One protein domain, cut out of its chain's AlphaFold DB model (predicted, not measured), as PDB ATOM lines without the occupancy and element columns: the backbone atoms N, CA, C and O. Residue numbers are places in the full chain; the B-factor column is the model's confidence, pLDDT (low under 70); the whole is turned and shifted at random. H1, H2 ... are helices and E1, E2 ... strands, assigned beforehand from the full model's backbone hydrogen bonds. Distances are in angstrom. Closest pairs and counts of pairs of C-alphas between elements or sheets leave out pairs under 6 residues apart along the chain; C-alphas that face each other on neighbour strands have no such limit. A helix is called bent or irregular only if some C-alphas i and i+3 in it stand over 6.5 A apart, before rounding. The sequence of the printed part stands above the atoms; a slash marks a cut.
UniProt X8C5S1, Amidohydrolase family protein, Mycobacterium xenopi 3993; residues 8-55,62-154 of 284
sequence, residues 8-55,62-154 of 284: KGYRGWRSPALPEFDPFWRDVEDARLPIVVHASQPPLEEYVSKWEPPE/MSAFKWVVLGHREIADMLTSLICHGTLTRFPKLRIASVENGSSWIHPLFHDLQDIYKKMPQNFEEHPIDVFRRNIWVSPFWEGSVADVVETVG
ATOM      1  N   LYS A   8     223.587 304.374 245.897       86.06
ATOM      2  CA  LYS A   8     223.834 305.815 245.785       86.06
ATOM      3  C   LYS A   8     224.204 306.378 247.156       86.06
ATOM      4  O   LYS A   8     223.335 306.596 247.994       86.06
ATOM      5  N   GLY A   9     225.496 306.589 247.387       81.25
ATOM      6  CA  GLY A   9     226.001 307.266 248.580       81.25
ATOM      7  C   GLY A   9     226.178 308.770 248.365       81.25
ATOM      8  O   GLY A   9     226.015 309.288 247.260       81.25
ATOM      9  N   TYR A  10     226.607 309.476 249.415       80.25
ATOM     10  CA  TYR A  10     226.962 310.902 249.340       80.25
ATOM     11  C   TYR A  10     228.065 311.194 248.302       80.25
ATOM     12  O   TYR A  10     228.077 312.253 247.684       80.25
ATOM     13  N   ARG A  11     228.976 310.237 248.075       83.38
ATOM     14  CA  ARG A  11     230.078 310.344 247.100       83.38
ATOM     15  C   ARG A  11     229.738 309.772 245.717       83.38
ATOM     16  O   ARG A  11     230.641 309.540 244.920       83.38
ATOM     17  N   GLY A  12     228.460 309.520 245.440       87.50
ATOM     18  CA  GLY A  12     227.995 308.932 244.185       87.50
ATOM     19  C   GLY A  12     227.741 307.427 244.268       87.50
ATOM     20  O   GLY A  12     227.554 306.863 245.348       87.50
ATOM     21  N   TRP A  13     227.680 306.789 243.100       89.69
ATOM     22  CA  TRP A  13     227.333 305.375 242.953       89.69
ATOM     23  C   TRP A  13     228.493 304.453 243.339       89.69
ATOM     24  O   TRP A  13     229.634 304.642 242.913       89.69
ATOM     25  N   ARG A  14     228.195 303.436 244.146       91.69
ATOM     26  CA  ARG A  14     229.162 302.460 244.665       91.69
ATOM     27  C   ARG A  14     228.594 301.053 244.566       91.69
ATOM     28  O   ARG A  14     227.388 300.857 244.678       91.69
ATOM     29  N   SER A  15     229.452 300.057 244.367       93.56
ATOM     30  CA  SER A  15     229.005 298.664 244.418       93.56
ATOM     31  C   SER A  15     228.611 298.284 245.851       93.56
ATOM     32  O   SER A  15     229.393 298.546 246.765       93.56
ATOM     33  N   PRO A  16     227.466 297.606 246.060       93.31
ATOM     34  CA  PRO A  16     227.069 297.116 247.380       93.31
ATOM     35  C   PRO A  16     228.017 296.036 247.921       93.31
ATOM     36  O   PRO A  16     227.909 295.662 249.081       93.31
ATOM     37  N   ALA A  17     228.929 295.520 247.096       95.44
ATOM     38  CA  ALA A  17     229.847 294.437 247.429       95.44
ATOM     39  C   ALA A  17     231.214 294.916 247.969       95.44
ATOM     40  O   ALA A  17     232.140 294.125 248.185       95.44
ATOM     41  N   LEU A  18     231.373 296.230 248.140       95.62
ATOM     42  CA  LEU A  18     232.593 296.835 248.665       95.62
ATOM     43  C   LEU A  18     232.679 296.700 250.195       95.62
ATOM     44  O   LEU A  18     231.636 296.707 250.849       95.62
ATOM     45  N   PRO A  19     233.896 296.676 250.780       95.25
ATOM     46  CA  PRO A  19     234.084 296.467 252.221       95.25
ATOM     47  C   PRO A  19     233.361 297.471 253.129       95.25
ATOM     48  O   PRO A  19     233.051 297.167 254.274       95.25
ATOM     49  N   GLU A  20     233.051 298.666 252.622       94.00
ATOM     50  CA  GLU A  20     232.264 299.670 253.351       94.00
ATOM     51  C   GLU A  20     230.839 299.195 253.696       94.00
ATOM     52  O   GLU A  20     230.255 299.671 254.668       94.00
ATOM     53  N   PHE A  21     230.305 298.223 252.949       95.44
ATOM     54  CA  PHE A  21     228.994 297.612 253.179       95.44
ATOM     55  C   PHE A  21     229.068 296.269 253.922       95.44
ATOM     56  O   PHE A  21     228.030 295.677 254.213       95.44
ATOM     57  N   ASP A  22     230.264 295.787 254.279       97.00
ATOM     58  CA  ASP A  22     230.446 294.526 255.009       97.00
ATOM     59  C   ASP A  22     229.653 294.429 256.326       97.00
ATOM     60  O   ASP A  22     229.184 293.329 256.620       97.00
ATOM     61  N   PRO A  23     229.438 295.506 257.115       97.38
ATOM     62  CA  PRO A  23     228.592 295.426 258.306       97.38
ATOM     63  C   PRO A  23     227.171 294.934 258.002       97.38
ATOM     64  O   PRO A  23     226.662 294.071 258.706       97.38
ATOM     65  N   PHE A  24     226.566 295.394 256.903       95.88
ATOM     66  CA  PHE A  24     225.236 294.942 256.491       95.88
ATOM     67  C   PHE A  24     225.233 293.450 256.133       95.88
ATOM     68  O   PHE A  24     224.374 292.696 256.583       95.88
ATOM     69  N   TRP A  25     226.209 293.009 255.338       97.06
ATOM     70  CA  TRP A  25     226.315 291.610 254.922       97.06
ATOM     71  C   TRP A  25     226.588 290.674 256.098       97.06
ATOM     72  O   TRP A  25     226.024 289.580 256.147       97.06
ATOM     73  N   ARG A  26     227.388 291.129 257.065       97.62
ATOM     74  CA  ARG A  26     227.635 290.422 258.322       97.62
ATOM     75  C   ARG A  26     226.346 290.222 259.107       97.62
ATOM     76  O   ARG A  26     226.019 289.088 259.433       97.62
ATOM     77  N   ASP A  27     225.583 291.292 259.323       97.56
ATOM     78  CA  ASP A  27     224.329 291.224 260.077       97.56
ATOM     79  C   ASP A  27     223.313 290.288 259.404       97.56
ATOM     80  O   ASP A  27     222.617 289.519 260.070       97.56
ATOM     81  N   VAL A  28     223.248 290.298 258.068       96.81
ATOM     82  CA  VAL A  28     222.385 289.391 257.297       96.81
ATOM     83  C   VAL A  28     222.825 287.934 257.440       96.81
ATOM     84  O   VAL A  28     221.976 287.051 257.607       96.81
ATOM     85  N   GLU A  29     224.129 287.666 257.343       96.81
ATOM     86  CA  GLU A  29     224.678 286.320 257.494       96.81
ATOM     87  C   GLU A  29     224.433 285.780 258.910       96.81
ATOM     88  O   GLU A  29     223.948 284.652 259.061       96.81
ATOM     89  N   ASP A  30     224.677 286.605 259.932       97.12
ATOM     90  CA  ASP A  30     224.471 286.281 261.345       97.12
ATOM     91  C   ASP A  30     222.993 286.013 261.651       97.12
ATOM     92  O   ASP A  30     222.650 285.021 262.305       97.12
ATOM     93  N   ALA A  31     222.096 286.827 261.086       97.00
ATOM     94  CA  ALA A  31     220.652 286.620 261.154       97.00
ATOM     95  C   ALA A  31     220.166 285.439 260.291       97.00
ATOM     96  O   ALA A  31     219.006 285.030 260.388       97.00
ATOM     97  N   ARG A  32     221.039 284.868 259.451       95.31
ATOM     98  CA  ARG A  32     220.741 283.790 258.498       95.31
ATOM     99  C   ARG A  32     219.583 284.148 257.574       95.31
ATOM    100  O   ARG A  32     218.790 283.274 257.218       95.31
ATOM    101  N   LEU A  33     219.465 285.403 257.161       93.94
ATOM    102  CA  LEU A  33     218.376 285.836 256.293       93.94
ATOM    103  C   LEU A  33     218.733 285.598 254.817       93.94
ATOM    104  O   LEU A  33     219.832 285.949 254.391       93.94
ATOM    105  N   PRO A  34     217.840 284.990 254.013       94.06
ATOM    106  CA  PRO A  34     218.024 284.970 252.571       94.06
ATOM    107  C   PRO A  34     217.747 286.364 251.997       94.06
ATOM    108  O   PRO A  34     216.745 287.006 252.322       94.06
ATOM    109  N   ILE A  35     218.619 286.817 251.105       95.38
ATOM    110  CA  ILE A  35     218.426 288.046 250.347       95.38
ATOM    111  C   ILE A  35     217.802 287.694 249.011       95.38
ATOM    112  O   ILE A  35     218.383 286.970 248.211       95.38
ATOM    113  N   VAL A  36     216.628 288.257 248.759       94.06
ATOM    114  CA  VAL A  36     215.976 288.190 247.452       94.06
ATOM    115  C   VAL A  36     216.357 289.424 246.651       94.06
ATOM    116  O   VAL A  36     216.083 290.538 247.104       94.06
ATOM    117  N   VAL A  37     216.974 289.215 245.491       92.62
ATOM    118  CA  VAL A  37     217.242 290.228 244.474       92.62
ATOM    119  C   VAL A  37     216.141 290.126 243.426       92.62
ATOM    120  O   VAL A  37     216.044 289.127 242.712       92.62
ATOM    121  N   HIS A  38     215.286 291.137 243.391       90.00
ATOM    122  CA  HIS A  38     214.056 291.138 242.603       90.00
ATOM    123  C   HIS A  38     214.151 292.133 241.448       90.00
ATOM    124  O   HIS A  38     214.750 293.202 241.615       90.00
ATOM    125  N   ALA A  39     213.607 291.761 240.289       82.12
ATOM    126  CA  ALA A  39     213.620 292.600 239.099       82.12
ATOM    127  C   ALA A  39     212.960 293.955 239.391       82.12
ATOM    128  O   ALA A  39     211.822 294.062 239.828       82.12
ATOM    129  N   SER A  40     213.704 295.032 239.183       75.75
ATOM    130  CA  SER A  40     213.264 296.383 239.516       75.75
ATOM    131  C   SER A  40     213.820 297.351 238.486       75.75
ATOM    132  O   SER A  40     214.761 297.019 237.769       75.75
ATOM    133  N   GLN A  41     213.243 298.554 238.435       66.19
ATOM    134  CA  GLN A  41     213.572 299.599 237.470       66.19
ATOM    135  C   GLN A  41     215.090 299.716 237.211       66.19
ATOM    136  O   GLN A  41     215.873 299.669 238.162       66.19
ATOM    137  N   PRO A  42     215.548 299.936 235.978       61.28
ATOM    138  CA  PRO A  42     216.973 299.889 235.680       61.28
ATOM    139  C   PRO A  42     217.732 301.015 236.404       61.28
ATOM    140  O   PRO A  42     217.370 302.183 236.264       61.28
ATOM    141  N   PRO A  43     218.824 300.738 237.142       65.00
ATOM    142  CA  PRO A  43     219.787 301.781 237.507       65.00
ATOM    143  C   PRO A  43     220.561 302.294 236.277       65.00
ATOM    144  O   PRO A  43     221.292 303.275 236.368       65.00
ATOM    145  N   LEU A  44     220.398 301.628 235.129       75.44
ATOM    146  CA  LEU A  44     221.042 301.916 233.852       75.44
ATOM    147  C   LEU A  44     220.223 302.862 232.957       75.44
ATOM    148  O   LEU A  44     220.544 303.004 231.780       75.44
ATOM    149  N   GLU A  45     219.196 303.534 233.490       79.50
ATOM    150  CA  GLU A  45     218.388 304.498 232.727       79.50
ATOM    151  C   GLU A  45     219.274 305.569 232.070       79.50
ATOM    152  O   GLU A  45     219.166 305.797 230.874       79.50
ATOM    153  N   GLU A  46     220.257 306.119 232.797       83.31
ATOM    154  CA  GLU A  46     221.211 307.103 232.256       83.31
ATOM    155  C   GLU A  46     222.026 306.571 231.063       83.31
ATOM    156  O   GLU A  46     222.459 307.345 230.209       83.31
ATOM    157  N   TYR A  47     222.276 305.259 231.001       85.19
ATOM    158  CA  TYR A  47     222.940 304.638 229.858       85.19
ATOM    159  C   TYR A  47     221.982 304.524 228.669       85.19
ATOM    160  O   TYR A  47     222.363 304.868 227.552       85.19
ATOM    161  N   VAL A  48     220.740 304.095 228.909       87.00
ATOM    162  CA  VAL A  48     219.703 303.997 227.871       87.00
ATOM    163  C   VAL A  48     219.388 305.377 227.291       87.00
ATOM    164  O   VAL A  48     219.404 305.532 226.072       87.00
ATOM    165  N   SER A  49     219.240 306.403 228.133       87.12
ATOM    166  CA  SER A  49     218.920 307.776 227.717       87.12
ATOM    167  C   SER A  49     219.977 308.426 226.819       87.12
ATOM    168  O   SER A  49     219.680 309.407 226.146       87.12
ATOM    169  N   LYS A  50     221.213 307.908 226.782       88.06
ATOM    170  CA  LYS A  50     222.245 308.376 225.836       88.06
ATOM    171  C   LYS A  50     221.992 307.910 224.404       88.06
ATOM    172  O   LYS A  50     222.452 308.563 223.474       88.06
ATOM    173  N   TRP A  51     221.318 306.775 224.241       88.06
ATOM    174  CA  TRP A  51     220.962 306.205 222.943       88.06
ATOM    175  C   TRP A  51     219.552 306.603 222.526       88.06
ATOM    176  O   TRP A  51     219.320 306.918 221.363       88.06
ATOM    177  N   GLU A  52     218.632 306.601 223.483       86.81
ATOM    178  CA  GLU A  52     217.219 306.883 223.278       86.81
ATOM    179  C   GLU A  52     216.756 307.855 224.373       86.81
ATOM    180  O   GLU A  52     216.312 307.425 225.443       86.81
ATOM    181  N   PRO A  53     216.956 309.171 224.166       84.62
ATOM    182  CA  PRO A  53     216.522 310.184 225.115       84.62
ATOM    183  C   PRO A  53     215.019 310.050 225.392       84.62
ATOM    184  O   PRO A  53     214.241 309.921 224.446       84.62
ATOM    185  N   PRO A  54     214.598 310.060 226.665       78.38
ATOM    186  CA  PRO A  54     213.197 309.883 227.001       78.38
ATOM    187  C   PRO A  54     212.384 311.108 226.571       78.38
ATOM    188  O   PRO A  54     212.695 312.234 226.954       78.38
ATOM    189  N   GLU A  55     211.309 310.874 225.823       76.00
ATOM    190  CA  GLU A  55     210.301 311.898 225.511       76.00
ATOM    191  C   GLU A  55     209.304 312.075 226.673       76.00
ATOM    192  O   GLU A  55     208.669 313.121 226.820       76.00
ATOM    193  N   MET A  62     208.951 300.932 227.820       72.94
ATOM    194  CA  MET A  62     209.951 299.972 227.391       72.94
ATOM    195  C   MET A  62     209.982 299.948 225.867       72.94
ATOM    196  O   MET A  62     209.137 299.326 225.221       72.94
ATOM    197  N   SER A  63     210.963 300.634 225.288       82.94
ATOM    198  CA  SER A  63     211.255 300.538 223.861       82.94
ATOM    199  C   SER A  63     211.878 299.180 223.519       82.94
ATOM    200  O   SER A  63     212.433 298.486 224.377       82.94
ATOM    201  N   ALA A  64     211.841 298.801 222.239       86.19
ATOM    202  CA  ALA A  64     212.523 297.595 221.767       86.19
ATOM    203  C   ALA A  64     214.038 297.644 222.048       86.19
ATOM    204  O   ALA A  64     214.638 296.627 222.397       86.19
ATOM    205  N   PHE A  65     214.651 298.829 221.947       87.06
ATOM    206  CA  PHE A  65     216.060 299.020 222.276       87.06
ATOM    207  C   PHE A  65     216.319 298.793 223.770       87.06
ATOM    208  O   PHE A  65     217.201 298.006 224.111       87.06
ATOM    209  N   LYS A  66     215.517 299.403 224.656       83.88
ATOM    210  CA  LYS A  66     215.615 299.244 226.115       83.88
ATOM    211  C   LYS A  66     215.478 297.778 226.539       83.88
ATOM    212  O   LYS A  66     216.291 297.305 227.329       83.88
ATOM    213  N   TRP A  67     214.530 297.042 225.953       82.12
ATOM    214  CA  TRP A  67     214.363 295.600 226.181       82.12
ATOM    215  C   TRP A  67     215.630 294.796 225.865       82.12
ATOM    216  O   TRP A  67     216.078 293.999 226.689       82.12
ATOM    217  N   VAL A  68     216.223 295.007 224.687       84.81
ATOM    218  CA  VAL A  68     217.376 294.219 224.221       84.81
ATOM    219  C   VAL A  68     218.677 294.645 224.904       84.81
ATOM    220  O   VAL A  68     219.506 293.798 225.228       84.81
ATOM    221  N   VAL A  69     218.879 295.947 225.124       86.12
ATOM    222  CA  VAL A  69     220.137 296.477 225.667       86.12
ATOM    223  C   VAL A  69     220.291 296.204 227.160       86.12
ATOM    224  O   VAL A  69     221.420 296.026 227.625       86.12
ATOM    225  N   LEU A  70     219.175 296.182 227.897       82.06
ATOM    226  CA  LEU A  70     219.164 295.856 229.315       82.06
ATOM    227  C   LEU A  70     219.114 294.352 229.513       82.06
ATOM    228  O   LEU A  70     219.982 293.856 230.207       82.06
ATOM    229  N   GLY A  71     218.201 293.615 228.869       70.69
ATOM    230  CA  GLY A  71     218.287 292.154 228.716       70.69
ATOM    231  C   GLY A  71     218.737 291.362 229.957       70.69
ATOM    232  O   GLY A  71     219.555 290.454 229.824       70.69
ATOM    233  N   HIS A  72     218.241 291.718 231.151       79.38
ATOM    234  CA  HIS A  72     218.623 291.153 232.460       79.38
ATOM    235  C   HIS A  72     220.068 291.437 232.929       79.38
ATOM    236  O   HIS A  72     220.630 290.702 233.747       79.38
ATOM    237  N   ARG A  73     220.700 292.505 232.444       84.44
ATOM    238  CA  ARG A  73     222.053 292.918 232.843       84.44
ATOM    239  C   ARG A  73     222.136 293.330 234.295       84.44
ATOM    240  O   ARG A  73     223.150 293.086 234.929       84.44
ATOM    241  N   GLU A  74     221.073 293.892 234.847       88.19
ATOM    242  CA  GLU A  74     221.049 294.390 236.217       88.19
ATOM    243  C   GLU A  74     221.360 293.274 237.216       88.19
ATOM    244  O   GLU A  74     222.199 293.435 238.105       88.19
ATOM    245  N   ILE A  75     220.709 292.116 237.053       91.31
ATOM    246  CA  ILE A  75     220.962 290.968 237.922       91.31
ATOM    247  C   ILE A  75     222.361 290.398 237.688       91.31
ATOM    248  O   ILE A  75     223.047 290.066 238.655       91.31
ATOM    249  N   ALA A  76     222.807 290.326 236.431       93.00
ATOM    250  CA  ALA A  76     224.128 289.817 236.095       93.00
ATOM    251  C   ALA A  76     225.219 290.694 236.724       93.00
ATOM    252  O   ALA A  76     226.112 290.170 237.389       93.00
ATOM    253  N   ASP A  77     225.101 292.016 236.615       93.06
ATOM    254  CA  ASP A  77     226.024 292.994 237.190       93.06
ATOM    255  C   ASP A  77     226.010 292.948 238.720       93.06
ATOM    256  O   ASP A  77     227.067 292.961 239.358       93.06
ATOM    257  N   MET A  78     224.826 292.831 239.334       93.88
ATOM    258  CA  MET A  78     224.695 292.700 240.786       93.88
ATOM    259  C   MET A  78     225.422 291.451 241.297       93.88
ATOM    260  O   MET A  78     226.260 291.555 242.198       93.88
ATOM    261  N   LEU A  79     225.154 290.281 240.708       95.56
ATOM    262  CA  LEU A  79     225.784 289.018 241.103       95.56
ATOM    263  C   LEU A  79     227.286 289.011 240.798       95.56
ATOM    264  O   LEU A  79     228.075 288.574 241.635       95.56
ATOM    265  N   THR A  80     227.690 289.571 239.654       96.25
ATOM    266  CA  THR A  80     229.103 289.785 239.313       96.25
ATOM    267  C   THR A  80     229.781 290.629 240.379       96.25
ATOM    268  O   THR A  80     230.859 290.272 240.835       96.25
ATOM    269  N   SER A  81     229.147 291.710 240.839       96.12
ATOM    270  CA  SER A  81     229.730 292.568 241.867       96.12
ATOM    271  C   SER A  81     229.929 291.827 243.193       96.12
ATOM    272  O   SER A  81     231.000 291.925 243.787       96.12
ATOM    273  N   LEU A  82     228.947 291.022 243.619       97.06
ATOM    274  CA  LEU A  82     229.017 290.232 244.853       97.06
ATOM    275  C   LEU A  82     230.139 289.181 244.820       97.06
ATOM    276  O   LEU A  82     230.762 288.921 245.854       97.06
ATOM    277  N   ILE A  83     230.403 288.598 243.646       97.19
ATOM    278  CA  ILE A  83     231.457 287.598 243.434       97.19
ATOM    279  C   ILE A  83     232.820 288.279 243.261       97.19
ATOM    280  O   ILE A  83     233.739 288.014 244.029       97.19
ATOM    281  N   CYS A  84     232.955 289.183 242.291       96.81
ATOM    282  CA  CYS A  84     234.230 289.793 241.909       96.81
ATOM    283  C   CYS A  84     234.790 290.753 242.965       96.81
ATOM    284  O   CYS A  84     236.003 290.898 243.059       96.81
ATOM    285  N   HIS A  85     233.947 291.398 243.779       96.88
ATOM    286  CA  HIS A  85     234.422 292.168 244.937       96.88
ATOM    287  C   HIS A  85     234.555 291.311 246.207       96.88
ATOM    288  O   HIS A  85     234.813 291.848 247.284       96.88
ATOM    289  N   GLY A  86     234.366 289.991 246.113       96.12
ATOM    290  CA  GLY A  86     234.646 289.033 247.184       96.12
ATOM    291  C   GLY A  86     233.652 289.031 248.346       96.12
ATOM    292  O   GLY A  86     233.960 288.465 249.391       96.12
ATOM    293  N   THR A  87     232.463 289.632 248.215       97.31
ATOM    294  CA  THR A  87     231.464 289.631 249.308       97.31
ATOM    295  C   THR A  87     231.038 288.211 249.665       97.31
ATOM    296  O   THR A  87     231.018 287.852 250.836       97.31
ATOM    297  N   LEU A  88     230.766 287.368 248.666       97.38
ATOM    298  CA  LEU A  88     230.353 285.971 248.882       97.38
ATOM    299  C   LEU A  88     231.507 285.040 249.291       97.38
ATOM    300  O   LEU A  88     231.271 283.901 249.696       97.38
ATOM    301  N   THR A  89     232.746 285.521 249.196       97.12
ATOM    302  CA  THR A  89     233.922 284.856 249.771       97.12
ATOM    303  C   THR A  89     234.102 285.248 251.235       97.12
ATOM    304  O   THR A  89     234.268 284.372 252.080       97.12
ATOM    305  N   ARG A  90     233.968 286.541 251.570       96.94
ATOM    306  CA  ARG A  90     233.996 287.025 252.964       96.94
ATOM    307  C   ARG A  90     232.833 286.482 253.801       96.94
ATOM    308  O   ARG A  90     233.022 286.201 254.981       96.94
ATOM    309  N   PHE A  91     231.664 286.308 253.185       97.75
ATOM    310  CA  PHE A  91     230.432 285.839 253.827       97.75
ATOM    311  C   PHE A  91     229.866 284.600 253.104       97.75
ATOM    312  O   PHE A  91     228.872 284.680 252.368       97.75
ATOM    313  N   PRO A  92     230.503 283.426 253.269       97.31
ATOM    314  CA  PRO A  92     230.195 282.224 252.494       97.31
ATOM    315  C   PRO A  92     228.850 281.576 252.845       97.31
ATOM    316  O   PRO A  92     228.405 280.689 252.113       97.31
ATOM    317  N   LYS A  93     228.181 281.977 253.934       97.19
ATOM    318  CA  LYS A  93     226.862 281.458 254.341       97.19
ATOM    319  C   LYS A  93     225.709 282.344 253.870       97.19
ATOM    320  O   LYS A  93     224.551 281.978 254.097       97.19
ATOM    321  N   LEU A  94     225.988 283.470 253.209       97.00
ATOM    322  CA  LEU A  94     224.949 284.283 252.584       97.00
ATOM    323  C   LEU A  94     224.173 283.480 251.544       97.00
ATOM    324  O   LEU A  94     224.733 282.692 250.780       97.00
ATOM    325  N   ARG A  95     222.862 283.716 251.503       96.31
ATOM    326  CA  ARG A  95     221.955 283.075 250.552       96.31
ATOM    327  C   ARG A  95     221.300 284.140 249.702       96.31
ATOM    328  O   ARG A  95     220.524 284.936 250.227       96.31
ATOM    329  N   ILE A  96     221.622 284.152 248.417       96.81
ATOM    330  CA  ILE A  96     221.112 285.122 247.452       96.81
ATOM    331  C   ILE A  96     220.125 284.418 246.526       96.81
ATOM    332  O   ILE A  96     220.435 283.377 245.961       96.81
ATOM    333  N   ALA A  97     218.939 284.982 246.366       94.75
ATOM    334  CA  ALA A  97     217.869 284.463 245.532       94.75
ATOM    335  C   ALA A  97     217.556 285.468 244.421       94.75
ATOM    336  O   ALA A  97     217.074 286.559 244.709       94.75
ATOM    337  N   SER A  98     217.814 285.110 243.165       93.38
ATOM    338  CA  SER A  98     217.348 285.868 242.002       93.38
ATOM    339  C   SER A  98     215.890 285.509 241.718       93.38
ATOM    340  O   SER A  98     215.586 284.336 241.489       93.38
ATOM    341  N   VAL A  99     214.996 286.497 241.757       89.69
ATOM    342  CA  VAL A  99     213.552 286.330 241.518       89.69
ATOM    343  C   VAL A  99     213.101 287.297 240.429       89.69
ATOM    344  O   VAL A  99     213.496 288.459 240.450       89.69
ATOM    345  N   GLU A 100     212.316 286.790 239.474       85.44
ATOM    346  CA  GLU A 100     211.781 287.535 238.314       85.44
ATOM    347  C   GLU A 100     212.827 288.110 237.345       85.44
ATOM    348  O   GLU A 100     212.501 288.863 236.437       85.44
ATOM    349  N   ASN A 101     214.094 287.699 237.442       85.50
ATOM    350  CA  ASN A 101     215.132 288.158 236.510       85.50
ATOM    351  C   ASN A 101     215.380 287.199 235.328       85.50
ATOM    352  O   ASN A 101     216.399 287.320 234.651       85.50
ATOM    353  N   GLY A 102     214.516 286.204 235.102       86.62
ATOM    354  CA  GLY A 102     214.745 285.169 234.085       86.62
ATOM    355  C   GLY A 102     215.993 284.307 234.347       86.62
ATOM    356  O   GLY A 102     216.577 284.336 235.432       86.62
ATOM    357  N   SER A 103     216.401 283.522 233.344       88.50
ATOM    358  CA  SER A 103     217.603 282.665 233.399       88.50
ATOM    359  C   SER A 103     218.575 282.831 232.225       88.50
ATOM    360  O   SER A 103     219.668 282.270 232.258       88.50
ATOM    361  N   SER A 104     218.238 283.632 231.210       87.94
ATOM    362  CA  SER A 104     219.041 283.794 229.986       87.94
ATOM    363  C   SER A 104     220.423 284.423 230.221       87.94
ATOM    364  O   SER A 104     221.359 284.160 229.469       87.94
ATOM    365  N   TRP A 105     220.579 285.203 231.292       89.75
ATOM    366  CA  TRP A 105     221.838 285.839 231.697       89.75
ATOM    367  C   TRP A 105     222.868 284.864 232.292       89.75
ATOM    368  O   TRP A 105     224.048 285.205 232.382       89.75
ATOM    369  N   ILE A 106     222.460 283.653 232.696       92.12
ATOM    370  CA  ILE A 106     223.330 282.718 233.429       92.12
ATOM    371  C   ILE A 106     224.466 282.204 232.542       92.12
ATOM    372  O   ILE A 106     225.620 282.211 232.968       92.12
ATOM    373  N   HIS A 107     224.160 281.777 231.313       92.31
ATOM    374  CA  HIS A 107     225.160 281.220 230.395       92.31
ATOM    375  C   HIS A 107     226.256 282.240 230.033       92.31
ATOM    376  O   HIS A 107     227.431 281.913 230.228       92.31
ATOM    377  N   PRO A 108     225.928 283.475 229.586       93.56
ATOM    378  CA  PRO A 108     226.936 284.510 229.354       93.56
ATOM    379  C   PRO A 108     227.761 284.824 230.605       93.56
ATOM    380  O   PRO A 108     228.987 284.867 230.538       93.56
ATOM    381  N   LEU A 109     227.114 284.953 231.768       95.00
ATOM    382  CA  LEU A 109     227.821 285.262 233.006       95.00
ATOM    383  C   LEU A 109     228.804 284.151 233.406       95.00
ATOM    384  O   LEU A 109     229.931 284.432 233.808       95.00
ATOM    385  N   PHE A 110     228.409 282.883 233.291       95.81
ATOM    386  CA  PHE A 110     229.291 281.753 233.594       95.81
ATOM    387  C   PHE A 110     230.495 281.702 232.654       95.81
ATOM    388  O   PHE A 110     231.604 281.420 233.112       95.81
ATOM    389  N   HIS A 111     230.286 281.978 231.365       96.25
ATOM    390  CA  HIS A 111     231.369 282.090 230.395       96.25
ATOM    391  C   HIS A 111     232.367 283.180 230.816       96.25
ATOM    392  O   HIS A 111     233.562 282.910 230.956       96.25
ATOM    393  N   ASP A 112     231.870 284.379 231.118       96.50
ATOM    394  CA  ASP A 112     232.710 285.527 231.462       96.50
ATOM    395  C   ASP A 112     233.459 285.328 232.787       96.50
ATOM    396  O   ASP A 112     234.650 285.637 232.876       96.50
ATOM    397  N   LEU A 113     232.814 284.733 233.799       96.94
ATOM    398  CA  LEU A 113     233.448 284.401 235.080       96.94
ATOM    399  C   LEU A 113     234.546 283.334 234.938       96.94
ATOM    400  O   LEU A 113     235.576 283.411 235.609       96.94
ATOM    401  N   GLN A 114     234.362 282.341 234.067       96.94
ATOM    402  CA  GLN A 114     235.410 281.354 233.789       96.94
ATOM    403  C   GLN A 114     236.592 281.990 233.057       96.94
ATOM    404  O   GLN A 114     237.749 281.710 233.371       96.94
ATOM    405  N   ASP A 115     236.313 282.845 232.080       97.56
ATOM    406  CA  ASP A 115     237.347 283.473 231.272       97.56
ATOM    407  C   ASP A 115     238.145 284.519 232.044       97.56
ATOM    408  O   ASP A 115     239.369 284.590 231.888       97.56
ATOM    409  N   ILE A 116     237.501 285.297 232.915       96.88
ATOM    410  CA  ILE A 116     238.209 286.258 233.762       96.88
ATOM    411  C   ILE A 116     239.088 285.551 234.794       96.88
ATOM    412  O   ILE A 116     240.217 285.984 235.015       96.88
ATOM    413  N   TYR A 117     238.635 284.419 235.346       97.31
ATOM    414  CA  TYR A 117     239.430 283.624 236.282       97.31
ATOM    415  C   TYR A 117     240.679 283.031 235.618       97.31
ATOM    416  O   TYR A 117     241.755 283.053 236.207       97.31
ATOM    417  N   LYS A 118     240.583 282.571 234.361       97.12
ATOM    418  CA  LYS A 118     241.760 282.122 233.589       97.12
ATOM    419  C   LYS A 118     242.771 283.250 233.361       97.12
ATOM    420  O   LYS A 118     243.971 282.995 233.350       97.12
ATOM    421  N   LYS A 119     242.291 284.476 233.128       96.56
ATOM    422  CA  LYS A 119     243.131 285.644 232.809       96.56
ATOM    423  C   LYS A 119     243.767 286.273 234.047       96.56
ATOM    424  O   LYS A 119     244.896 286.745 233.966       96.56
ATOM    425  N   MET A 120     243.040 286.327 235.159       96.00
ATOM    426  CA  MET A 120     243.456 287.019 236.382       96.00
ATOM    427  C   MET A 120     243.105 286.212 237.641       96.00
ATOM    428  O   MET A 120     242.349 286.700 238.483       96.00
ATOM    429  N   PRO A 121     243.639 284.988 237.808       95.62
ATOM    430  CA  PRO A 121     243.309 284.146 238.960       95.62
ATOM    431  C   PRO A 121     243.711 284.788 240.294       95.62
ATOM    432  O   PRO A 121     243.027 284.603 241.289       95.62
ATOM    433  N   GLN A 122     244.769 285.606 240.316       95.69
ATOM    434  CA  GLN A 122     245.245 286.303 241.515       95.69
ATOM    435  C   GLN A 122     244.247 287.318 242.095       95.69
ATOM    436  O   GLN A 122     244.414 287.756 243.228       95.69
ATOM    437  N   ASN A 123     243.226 287.708 241.325       94.25
ATOM    438  CA  ASN A 123     242.178 288.618 241.782       94.25
ATOM    439  C   ASN A 123     241.032 287.882 242.501       94.25
ATOM    440  O   ASN A 123     240.091 288.529 242.952       94.25
ATOM    441  N   PHE A 124     241.097 286.553 242.593       96.00
ATOM    442  CA  PHE A 124     240.068 285.716 243.192       96.00
ATOM    443  C   PHE A 124     240.694 284.789 244.236       96.00
ATOM    444  O   PHE A 124     241.594 284.012 243.934       96.00
ATOM    445  N   GLU A 125     240.195 284.839 245.470       94.75
ATOM    446  CA  GLU A 125     240.605 283.902 246.528       94.75
ATOM    447  C   GLU A 125     240.027 282.492 246.306       94.75
ATOM    448  O   GLU A 125     240.617 281.494 246.713       94.75
ATOM    449  N   GLU A 126     238.875 282.407 245.635       95.44
ATOM    450  CA  GLU A 126     238.159 281.173 245.312       95.44
ATOM    451  C   GLU A 126     237.672 281.207 243.856       95.44
ATOM    452  O   GLU A 126     237.460 282.275 243.284       95.44
ATOM    453  N   HIS A 127     237.429 280.042 243.249       96.88
ATOM    454  CA  HIS A 127     236.909 279.986 241.884       96.88
ATOM    455  C   HIS A 127     235.495 280.613 241.813       96.88
ATOM    456  O   HIS A 127     234.583 280.147 242.506       96.88
ATOM    457  N   PRO A 128     235.244 281.618 240.951       97.44
ATOM    458  CA  PRO A 128     234.004 282.402 240.984       97.44
ATOM    459  C   PRO A 128     232.744 281.573 240.705       97.44
ATOM    460  O   PRO A 128     231.678 281.852 241.251       97.44
ATOM    461  N   ILE A 129     232.856 280.510 239.900       96.94
ATOM    462  CA  ILE A 129     231.734 279.591 239.649       96.94
ATOM    463  C   ILE A 129     231.376 278.768 240.893       96.94
ATOM    464  O   ILE A 129     230.203 278.465 241.106       96.94
ATOM    465  N   ASP A 130     232.353 278.421 241.731       96.88
ATOM    466  CA  ASP A 130     232.085 277.654 242.950       96.88
ATOM    467  C   ASP A 130     231.382 278.539 243.979       96.88
ATOM    468  O   ASP A 130     230.398 278.120 244.592       96.88
ATOM    469  N   VAL A 131     231.807 279.804 244.076       97.38
ATOM    470  CA  VAL A 131     231.112 280.841 244.849       97.38
ATOM    471  C   VAL A 131     229.674 281.014 244.352       97.38
ATOM    472  O   VAL A 131     228.738 280.997 245.154       97.38
ATOM    473  N   PHE A 132     229.469 281.093 243.032       97.19
ATOM    474  CA  PHE A 132     228.129 281.203 242.455       97.19
ATOM    475  C   PHE A 132     227.244 280.024 242.879       97.19
ATOM    476  O   PHE A 132     226.170 280.212 243.455       97.19
ATOM    477  N   ARG A 133     227.706 278.790 242.643       96.00
ATOM    478  CA  ARG A 133     226.946 277.566 242.939       96.00
ATOM    479  C   ARG A 133     226.714 277.341 244.431       96.00
ATOM    480  O   ARG A 133     225.770 276.642 244.798       96.00
ATOM    481  N   ARG A 134     227.554 277.906 245.301       96.25
ATOM    482  CA  ARG A 134     227.394 277.845 246.758       96.25
ATOM    483  C   ARG A 134     226.296 278.785 247.250       96.25
ATOM    484  O   ARG A 134     225.477 278.371 248.070       96.25
ATOM    485  N   ASN A 135     226.287 280.022 246.764       96.81
ATOM    486  CA  ASN A 135     225.568 281.124 247.403       96.81
ATOM    487  C   ASN A 135     224.302 281.588 246.667       96.81
ATOM    488  O   ASN A 135     223.520 282.332 247.263       96.81
ATOM    489  N   ILE A 136     224.089 281.186 245.408       96.56
ATOM    490  CA  ILE A 136     223.039 281.762 244.554       96.56
ATOM    491  C   ILE A 136     221.974 280.722 244.182       96.56
ATOM    492  O   ILE A 136     222.273 279.627 243.707       96.56
ATOM    493  N   TRP A 137     220.714 281.109 244.373       95.12
ATOM    494  CA  TRP A 137     219.504 280.430 243.924       95.12
ATOM    495  C   TRP A 137     218.824 281.262 242.839       95.12
ATOM    496  O   TRP A 137     218.825 282.492 242.906       95.12
ATOM    497  N   VAL A 138     218.205 280.605 241.861       92.88
ATOM    498  CA  VAL A 138     217.552 281.273 240.731       92.88
ATOM    499  C   VAL A 138     216.121 280.776 240.578       92.88
ATOM    500  O   VAL A 138     215.877 279.573 240.490       92.88
ATOM    501  N   SER A 139     215.181 281.716 240.528       89.19
ATOM    502  CA  SER A 139     213.821 281.491 240.051       89.19
ATOM    503  C   SER A 139     213.757 281.898 238.580       89.19
ATOM    504  O   SER A 139     213.684 283.097 238.297       89.19
ATOM    505  N   PRO A 140     213.820 280.947 237.632       81.94
ATOM    506  CA  PRO A 140     213.606 281.270 236.232       81.94
ATOM    507  C   PRO A 140     212.179 281.786 236.044       81.94
ATOM    508  O   PRO A 140     211.244 281.328 236.701       81.94
ATOM    509  N   PHE A 141     212.038 282.756 235.149       73.69
ATOM    510  CA  PHE A 141     210.735 283.221 234.686       73.69
ATOM    511  C   PHE A 141     210.092 282.143 233.793       73.69
ATOM    512  O   PHE A 141     210.788 281.214 233.375       73.69
ATOM    513  N   TRP A 142     208.788 282.209 233.512       66.94
ATOM    514  CA  TRP A 142     208.099 281.114 232.807       66.94
ATOM    515  C   TRP A 142     208.533 280.961 231.338       66.94
ATOM    516  O   TRP A 142     208.453 279.861 230.791       66.94
ATOM    517  N   GLU A 143     209.056 282.024 230.725       62.25
ATOM    518  CA  GLU A 143     209.727 282.052 229.418       62.25
ATOM    519  C   GLU A 143     211.180 281.566 229.497       62.25
ATOM    520  O   GLU A 143     211.791 281.237 228.479       62.25
ATOM    521  N   GLY A 144     211.753 281.535 230.701       66.12
ATOM    522  CA  GLY A 144     213.091 281.028 230.960       66.12
ATOM    523  C   GLY A 144     213.144 279.502 230.931       66.12
ATOM    524  O   GLY A 144     212.178 278.795 231.216       66.12
ATOM    525  N   SER A 145     214.320 278.965 230.624       77.75
ATOM    526  CA  SER A 145     214.562 277.527 230.680       77.75
ATOM    527  C   SER A 145     215.019 277.130 232.082       77.75
ATOM    528  O   SER A 145     216.065 277.572 232.563       77.75
ATOM    529  N   VAL A 146     214.252 276.261 232.743       81.25
ATOM    530  CA  VAL A 146     214.695 275.596 233.981       81.25
ATOM    531  C   VAL A 146     215.878 274.672 233.712       81.25
ATOM    532  O   VAL A 146     216.753 274.550 234.569       81.25
ATOM    533  N   ALA A 147     215.947 274.072 232.518       83.06
ATOM    534  CA  ALA A 147     217.073 273.232 232.131       83.06
ATOM    535  C   ALA A 147     218.393 274.015 232.173       83.06
ATOM    536  O   ALA A 147     219.368 273.501 232.712       83.06
ATOM    537  N   ASP A 148     218.394 275.286 231.750       82.50
ATOM    538  CA  ASP A 148     219.594 276.132 231.799       82.50
ATOM    539  C   ASP A 148     220.130 276.265 233.226       82.50
ATOM    540  O   ASP A 148     221.326 276.099 233.459       82.50
ATOM    541  N   VAL A 149     219.248 276.505 234.202       84.94
ATOM    542  CA  VAL A 149     219.631 276.628 235.618       84.94
ATOM    543  C   VAL A 149     220.149 275.292 236.158       84.94
ATOM    544  O   VAL A 149     221.154 275.255 236.870       84.94
ATOM    545  N   VAL A 150     219.485 274.188 235.810       87.94
ATOM    546  CA  VAL A 150     219.863 272.838 236.254       87.94
ATOM    547  C   VAL A 150     221.238 272.439 235.717       87.94
ATOM    548  O   VAL A 150     222.048 271.904 236.474       87.94
ATOM    549  N   GLU A 151     221.508 272.701 234.439       88.69
ATOM    550  CA  GLU A 151     222.757 272.338 233.765       88.69
ATOM    551  C   GLU A 151     223.943 273.192 234.230       88.69
ATOM    552  O   GLU A 151     225.062 272.690 234.358       88.69
ATOM    553  N   THR A 152     223.714 274.477 234.512       88.62
ATOM    554  CA  THR A 152     224.787 275.425 234.855       88.62
ATOM    555  C   THR A 152     225.013 275.543 236.361       88.62
ATOM    556  O   THR A 152     226.131 275.320 236.844       88.62
ATOM    557  N   VAL A 153     223.966 275.885 237.113       90.38
ATOM    558  CA  VAL A 153     224.026 276.197 238.548       90.38
ATOM    559  C   VAL A 153     223.873 274.929 239.383       90.38
ATOM    560  O   VAL A 153     224.618 274.728 240.342       90.38
ATOM    561  N   GLY A 154     222.941 274.064 238.992       89.75
ATOM    562  CA  GLY A 154     222.617 272.825 239.687       89.75
ATOM    563  C   GLY A 154     221.138 272.735 240.043       89.75
ATOM    564  O   GLY A 154     220.465 273.728 240.322       89.75
TER     565      GLY A 154
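Overview. This is residues 8 to 55 and 62 to 154 of the 284 residues of the protein "Amidohydrolase family protein" of Mycobacterium xenopi 3993 (UniProt X8C5S1). A small wall of three parallel strands, in the order E2 E3 E4, has helix H4 over one face and its other face bare. H7 packs on H4 and on H6, H8 packs on residues 106 to 110 of H6, H1 and H5 lie toward the end where the strands begin, and H2 and H3 lie beyond the end where they finish. The printed part has 141 residues with eight named helices and four named strands, in the order E1 H1 E2 H2 H3 H4 H5 E3 H6 H7 E4 H8, and is mostly helix. It is compact, with a radius of gyration of the C-alphas of 15.8 A and spans of 45 by 42 by 34 A.

Arrangement. E1, residues 12 to 14, pairs with no named strand, but residues 8 to 9 pair antiparallel with its residues 12 to 13. H1, residues 19 to 30, is irregular, C-alphas 20 and 23 being 7.5 A apart. E2, residues 34 to 38, is parallel to E3, residues 95 to 99, with N 35 and O 95 within hydrogen-bond range at 2.8 A. H2, residues 45 to 48, is close to but not clearly touching H3, residues 64 to 70; the closest C-alphas, of Val 48 and Lys 66, are 6.5 A apart. H4, residues 73 to 84, is over E2 and E3 at a height over the sheet of 9.9 A, on a local plane only just fitted, to 6 C-alphas; helix and sheet form two layers, a helix on one face of a sheet. H5, residues 87 to 90, only just touches H1, with 3 pairs of C-alphas within 8 A, the closest those of Asp 22 and Thr 87 at 7.6 A. H6, residues 106 to 119, touches H7, residues 128 to 135, at a steep tilt of 48 degrees, opposite ways, closest at the C-alphas of Leu 113 and Pro 128, 6.3 A. E3, H6, H7 and E4, residues 136 to 138, form a strand-helix-strand unit, two parallel neighbour strands joined through helices, with a right-handed crossover; N 98 and O 137 are 2.8 A apart. H8, residues 146 to 152, touches H6 at a shallow tilt of 10 degrees, the same way, closest at the C-alphas of His 107 and Thr 152, 7.3 A. Every O i to N i+4 pair is within hydrogen-bond range in H3, H4, H6, H7 and H8, and 6 of 8 in H1; H2 and H5 are too short for one.

Along the chain. E1 begins at C-alpha 12, (227.995, 308.932, 244.185). H6 is 20.0 A long, H1 16.7 A, H4 15.5 A, E3 12.8 A and E2 12.4 A. H8 ends at C-alpha 152, (224.787, 275.425, 234.855).

Size, cuts and confidence. The two C-alphas farthest apart, of Glu 55 and Glu 125, are 46.3 A apart. Residues 56 to 61 are not printed, and C-alphas 55 and 62 are 12.1 A apart across the cut. Of the links printed whole, none is long. Residues 41 to 43 and 142 to 144 have pLDDT under 70.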